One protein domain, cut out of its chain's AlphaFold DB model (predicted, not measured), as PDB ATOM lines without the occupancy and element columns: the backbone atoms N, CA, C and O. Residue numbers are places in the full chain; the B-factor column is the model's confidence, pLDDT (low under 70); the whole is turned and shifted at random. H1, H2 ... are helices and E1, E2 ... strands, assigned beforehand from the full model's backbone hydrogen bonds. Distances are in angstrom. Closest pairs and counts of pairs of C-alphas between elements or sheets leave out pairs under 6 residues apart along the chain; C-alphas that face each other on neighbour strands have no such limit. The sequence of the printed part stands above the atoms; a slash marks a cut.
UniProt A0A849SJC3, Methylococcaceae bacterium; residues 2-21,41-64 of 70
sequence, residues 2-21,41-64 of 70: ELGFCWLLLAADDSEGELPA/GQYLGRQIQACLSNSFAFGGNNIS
ATOM      1  N   GLU A   2      53.976  44.744 -32.981       86.81
ATOM      2  CA  GLU A   2      52.731  44.077 -33.355       86.81
ATOM      3  C   GLU A   2      52.733  42.565 -33.085       86.81
ATOM      4  O   GLU A   2      51.756  42.038 -32.560       86.81
ATOM      5  N   LEU A   3      53.847  41.867 -33.347       93.69
ATOM      6  CA  LEU A   3      53.973  40.440 -33.015       93.69
ATOM      7  C   LEU A   3      53.844  40.170 -31.504       93.69
ATOM      8  O   LEU A   3      53.297  39.143 -31.113       93.69
ATOM      9  N   GLY A   4      54.298  41.096 -30.653       94.94
ATOM     10  CA  GLY A   4      54.131  40.988 -29.202       94.94
ATOM     11  C   GLY A   4      52.660  41.053 -28.788       94.94
ATOM     12  O   GLY A   4      52.214  40.230 -27.996       94.94
ATOM     13  N   PHE A   5      51.882  41.958 -29.389       93.81
ATOM     14  CA  PHE A   5      50.428  41.996 -29.195       93.81
ATOM     15  C   PHE A   5      49.757  40.722 -29.707       93.81
ATOM     16  O   PHE A   5      48.935  40.149 -29.001       93.81
ATOM     17  N   CYS A   6      50.153  40.232 -30.887       96.00
ATOM     18  CA  CYS A   6      49.650  38.967 -31.422       96.00
ATOM     19  C   CYS A   6      49.872  37.816 -30.433       96.00
ATOM     20  O   CYS A   6      48.952  37.041 -30.195       96.00
ATOM     21  N   TRP A   7      51.064  37.727 -29.835       95.69
ATOM     22  CA  TRP A   7      51.374  36.719 -28.825       95.69
ATOM     23  C   TRP A   7      50.519  36.869 -27.565       95.69
ATOM     24  O   TRP A   7      49.992  35.873 -27.088       95.69
ATOM     25  N   LEU A   8      50.343  38.085 -27.038       96.25
ATOM     26  CA  LEU A   8      49.507  38.320 -25.853       96.25
ATOM     27  C   LEU A   8      48.051  37.902 -26.090       96.25
ATOM     28  O   LEU A   8      47.490  37.185 -25.269       96.25
ATOM     29  N   LEU A   9      47.480  38.283 -27.236       96.12
ATOM     30  CA  LEU A   9      46.127  37.884 -27.636       96.12
ATOM     31  C   LEU A   9      46.011  36.369 -27.798       96.12
ATOM     32  O   LEU A   9      45.048  35.760 -27.345       96.12
ATOM     33  N   LEU A  10      47.015  35.750 -28.421       97.06
ATOM     34  CA  LEU A  10      47.041  34.308 -28.608       97.06
ATOM     35  C   LEU A  10      47.283  33.554 -27.316       97.06
ATOM     36  O   LEU A  10      46.810  32.438 -27.251       97.06
ATOM     37  N   ALA A  11      48.001  34.092 -26.330       96.12
ATOM     38  CA  ALA A  11      48.334  33.423 -25.071       96.12
ATOM     39  C   ALA A  11      47.279  33.638 -23.973       96.12
ATOM     40  O   ALA A  11      47.225  32.847 -23.030       96.12
ATOM     41  N   ALA A  12      46.412  34.643 -24.114       95.31
ATOM     42  CA  ALA A  12      45.321  34.913 -23.186       95.31
ATOM     43  C   ALA A  12      44.358  33.720 -23.059       95.31
ATOM     44  O   ALA A  12      43.969  33.101 -24.053       95.31
ATOM     45  N   ASP A  13      43.978  33.399 -21.824       95.44
ATOM     46  CA  ASP A  13      42.870  32.487 -21.541       95.44
ATOM     47  C   ASP A  13      41.560  33.280 -21.584       95.44
ATOM     48  O   ASP A  13      41.029  33.711 -20.563       95.44
ATOM     49  N   ASP A  14      41.125  33.584 -22.805       96.50
ATOM     50  CA  ASP A  14      39.960  34.417 -23.086       96.50
ATOM     51  C   ASP A  14      39.072  33.730 -24.129       96.50
ATOM     52  O   ASP A  14      39.405  33.664 -25.318       96.50
ATOM     53  N   SER A  15      37.938  33.194 -23.666       97.00
ATOM     54  CA  SER A  15      36.960  32.498 -24.505       97.00
ATOM     55  C   SER A  15      36.185  33.432 -25.428       97.00
ATOM     56  O   SER A  15      35.705  32.979 -26.466       97.00
ATOM     57  N   GLU A  16      36.073  34.713 -25.076       97.69
ATOM     58  CA  GLU A  16      35.290  35.705 -25.813       97.69
ATOM     59  C   GLU A  16      36.146  36.437 -26.855       97.69
ATOM     60  O   GLU A  16      35.634  36.879 -27.888       97.69
ATOM     61  N   GLY A  17      37.459  36.506 -26.627       97.31
ATOM     62  CA  GLY A  17      38.442  37.057 -27.554       97.31
ATOM     63  C   GLY A  17      38.335  38.571 -27.671       97.31
ATOM     64  O   GLY A  17      37.953  39.088 -28.723       97.31
ATOM     65  N   GLU A  18      38.659  39.278 -26.595       97.25
ATOM     66  CA  GLU A  18      38.743  40.732 -26.545       97.25
ATOM     67  C   GLU A  18      39.724  41.249 -27.603       97.25
ATOM     68  O   GLU A  18      40.852  40.764 -27.746       97.25
ATOM     69  N   LEU A  19      39.285  42.244 -28.374       96.19
ATOM     70  CA  LEU A  19      40.091  42.834 -29.431       96.19
ATOM     71  C   LEU A  19      40.617  44.207 -28.985       96.19
ATOM     72  O   LEU A  19      39.841  45.040 -28.514       96.19
ATOM     73  N   PRO A  20      41.917  44.502 -29.179       94.31
ATOM     74  CA  PRO A  20      42.464  45.805 -28.836       94.31
ATOM     75  C   PRO A  20      41.905  46.861 -29.792       94.31
ATOM     76  O   PRO A  20      42.091  46.784 -31.010       94.31
ATOM     77  N   ALA A  21      41.213  47.852 -29.234       93.75
ATOM     78  CA  ALA A  21      40.602  48.919 -30.011       93.75
ATOM     79  C   ALA A  21      41.651  49.817 -30.675       93.75
ATOM     80  O   ALA A  21      42.689  50.142 -30.092       93.75
ATOM     81  N   GLY A  41      35.534  47.865 -26.444       95.62
ATOM     82  CA  GLY A  41      34.631  46.814 -25.955       95.62
ATOM     83  C   GLY A  41      34.182  45.804 -27.016       95.62
ATOM     84  O   GLY A  41      33.222  45.072 -26.789       95.62
ATOM     85  N   GLN A  42      34.831  45.767 -28.182       96.75
ATOM     86  CA  GLN A  42      34.535  44.776 -29.209       96.75
ATOM     87  C   GLN A  42      35.250  43.446 -28.930       96.75
ATOM     88  O   GLN A  42      36.444  43.403 -28.639       96.75
ATOM     89  N   TYR A  43      34.510  42.354 -29.109       97.50
ATOM     90  CA  TYR A  43      34.985  40.982 -28.948       97.50
ATOM     91  C   TYR A  43      34.868  40.217 -30.267       97.50
ATOM     92  O   TYR A  43      34.007  40.509 -31.103       97.50
ATOM     93  N   LEU A  44      35.723  39.213 -30.449       96.69
ATOM     94  CA  LEU A  44      35.638  38.271 -31.564       96.69
ATOM     95  C   LEU A  44      34.465  37.282 -31.395       96.69
ATOM     96  O   LEU A  44      34.029  36.680 -32.380       96.69
ATOM     97  N   GLY A  45      33.966  37.118 -30.165       97.88
ATOM     98  CA  GLY A  45      32.935  36.146 -29.782       97.88
ATOM     99  C   GLY A  45      33.453  34.706 -29.743       97.88
ATOM    100  O   GLY A  45      32.675  33.761 -29.841       97.88
ATOM    101  N   ARG A  46      34.778  34.546 -29.723       97.25
ATOM    102  CA  ARG A  46      35.499  33.279 -29.593       97.25
ATOM    103  C   ARG A  46      36.958  33.566 -29.269       97.25
ATOM    104  O   ARG A  46      37.499  34.583 -29.702       97.25
ATOM    105  N   GLN A  47      37.621  32.597 -28.656       97.12
ATOM    106  CA  GLN A  47      39.055  32.655 -28.423       97.12
ATOM    107  C   GLN A  47      39.843  32.868 -29.720       97.12
ATOM    108  O   GLN A  47      39.585  32.241 -30.755       97.12
ATOM    109  N   ILE A  48      40.849  33.734 -29.645       97.75
ATOM    110  CA  ILE A  48      41.729  34.054 -30.766       97.75
ATOM    111  C   ILE A  48      42.689  32.879 -30.998       97.75
ATOM    112  O   ILE A  48      43.459  32.502 -30.118       97.75
ATOM    113  N   GLN A  49      42.637  32.296 -32.199       97.56
ATOM    114  CA  GLN A  49      43.441  31.122 -32.581       97.56
ATOM    115  C   GLN A  49      44.605  31.459 -33.515       97.56
ATOM    116  O   GLN A  49      45.586  30.719 -33.580       97.56
ATOM    117  N   ALA A  50      44.495  32.564 -34.252       97.38
ATOM    118  CA  ALA A  50      45.499  33.005 -35.206       97.38
ATOM    119  C   ALA A  50      45.572  34.532 -35.251       97.38
ATOM    120  O   ALA A  50      44.547  35.207 -35.164       97.38
ATOM    121  N   CYS A  51      46.780  35.050 -35.454       97.19
ATOM    122  CA  CYS A  51      47.048  36.468 -35.663       97.19
ATOM    123  C   CYS A  51      48.021  36.651 -36.835       97.19
ATOM    124  O   CYS A  51      48.899  35.815 -37.063       97.19
ATOM    125  N   LEU A  52      47.885  37.764 -37.557       96.75
ATOM    126  CA  LEU A  52      48.789  38.174 -38.631       96.75
ATOM    127  C   LEU A  52      49.402  39.531 -38.281       96.75
ATOM    128  O   LEU A  52      48.684  40.507 -38.086       96.75
ATOM    129  N   SER A  53      50.729  39.593 -38.277       96.06
ATOM    130  CA  SER A  53      51.484  40.844 -38.248       96.06
ATOM    131  C   SER A  53      52.030  41.120 -39.643       96.06
ATOM    132  O   SER A  53      52.760  40.292 -40.188       96.06
ATOM    133  N   ASN A  54      51.699  42.277 -40.216       95.62
ATOM    134  CA  ASN A  54      52.195  42.702 -41.524       95.62
ATOM    135  C   ASN A  54      52.972  44.017 -41.399       95.62
ATOM    136  O   ASN A  54      52.527  44.933 -40.709       95.62
ATOM    137  N   SER A  55      54.128  44.110 -42.049       94.38
ATOM    138  CA  SER A  55      55.021  45.269 -41.963       94.38
ATOM    139  C   SER A  55      55.676  45.566 -43.309       94.38
ATOM    140  O   SER A  55      56.043  44.657 -44.052       94.38
ATOM    141  N   PHE A  56      55.852  46.857 -43.590       95.38
ATOM    142  CA  PHE A  56      56.386  47.390 -44.842       95.38
ATOM    143  C   PHE A  56      57.485  48.407 -44.519       95.38
ATOM    144  O   PHE A  56      57.344  49.196 -43.583       95.38
ATOM    145  N   ALA A  57      58.571  48.402 -45.285       95.44
ATOM    146  CA  ALA A  57      59.704  49.305 -45.111       95.44
ATOM    147  C   ALA A  57      60.287  49.764 -46.459       95.44
ATOM    148  O   ALA A  57      59.994  49.211 -47.524       95.44
ATOM    149  N   PHE A  58      61.130  50.800 -46.406       96.19
ATOM    150  CA  PHE A  58      61.806  51.364 -47.577       96.19
ATOM    151  C   PHE A  58      62.536  50.297 -48.400       96.19
ATOM    152  O   PHE A  58      63.013  49.293 -47.873       96.19
ATOM    153  N   GLY A  59      62.632  50.534 -49.709       96.62
ATOM    154  CA  GLY A  59      63.249  49.585 -50.639       96.62
ATOM    155  C   GLY A  59      62.375  48.371 -50.963       96.62
ATOM    156  O   GLY A  59      62.889  47.387 -51.478       96.62
ATOM    157  N   GLY A  60      61.071  48.427 -50.665       94.88
ATOM    158  CA  GLY A  60      60.138  47.337 -50.967       94.88
ATOM    159  C   GLY A  60      60.291  46.126 -50.045       94.88
ATOM    160  O   GLY A  60      59.946  45.013 -50.434       94.88
ATOM    161  N   ASN A  61      60.816  46.329 -48.835       95.94
ATOM    162  CA  ASN A  61      60.970  45.271 -47.845       95.94
ATOM    163  C   ASN A  61      59.633  45.036 -47.137       95.94
ATOM    164  O   ASN A  61      59.161  45.908 -46.411       95.94
ATOM    165  N   ASN A  62      59.042  43.858 -47.336       96.38
ATOM    166  CA  ASN A  62      57.737  43.500 -46.784       96.38
ATOM    167  C   ASN A  62      57.842  42.185 -46.017       96.38
ATOM    168  O   ASN A  62      58.469  41.239 -46.494       96.38
ATOM    169  N   ILE A  63      57.224  42.124 -44.842       95.62
ATOM    170  CA  ILE A  63      57.236  40.942 -43.981       95.62
ATOM    171  C   ILE A  63      55.818  40.681 -43.486       95.62
ATOM    172  O   ILE A  63      55.170  41.563 -42.928       95.62
ATOM    173  N   SER A  64      55.362  39.440 -43.641       96.81
ATOM    174  CA  SER A  64      54.113  38.941 -43.073       96.81
ATOM    175  C   SER A  64      54.406  37.737 -42.185       96.81
ATOM    176  O   SER A  64      55.068  36.794 -42.616       96.81
TER     177      SER A  64
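AT A GLANCE: This is residues 2 to 21 and 41 to 64 of the 70 residues of a protein of Methylococcaceae bacterium (UniProt A0A849SJC3). A long, narrow hairpin of two strands, E1 and E2, makes one end of a rod; helix H1 packs beside E1, and loops at the other end run out to the cut. The printed part has 44 residues, with H1, E1 and E2 in that order, the two-stranded sheet antiparallel and the class mixed. It is loose, with a radius of gyration of the C-alphas of 13.0 A and spans of 41 by 19 by 13 A.

HOW THE PARTS SIT: H1, residues 2 to 11, has every O i to N i+4 pair within hydrogen-bond range. The closest C-alphas of H1 and E1, residues 50 to 57, are those of Cys 6 and Cys 51, 5.6 A apart. E1 and E2, residues 61 to 64, form an antiparallel hairpin at 176 degrees, with N 55 and O 63 at 2.9 A. H1 and E2 are apart.

IN THESE COORDINATES: H1 begins at C-alpha 2 (52.731, 44.077, -33.355) and is 14.2 A long. E1 is 23.8 A long. E2, 10.5 A long, ends at C-alpha 64 (54.113, 38.941, -43.073).

THE WHOLE: The C-alphas of Ser 15 and Gly 59, the two farthest apart, are 40.8 A apart. Residues 22 to 40 are not printed; C-alphas 21 and 41 are 7.5 A apart across the cut. The E1 to E2 link is tight. No printed residue is under 70 in pLDDT.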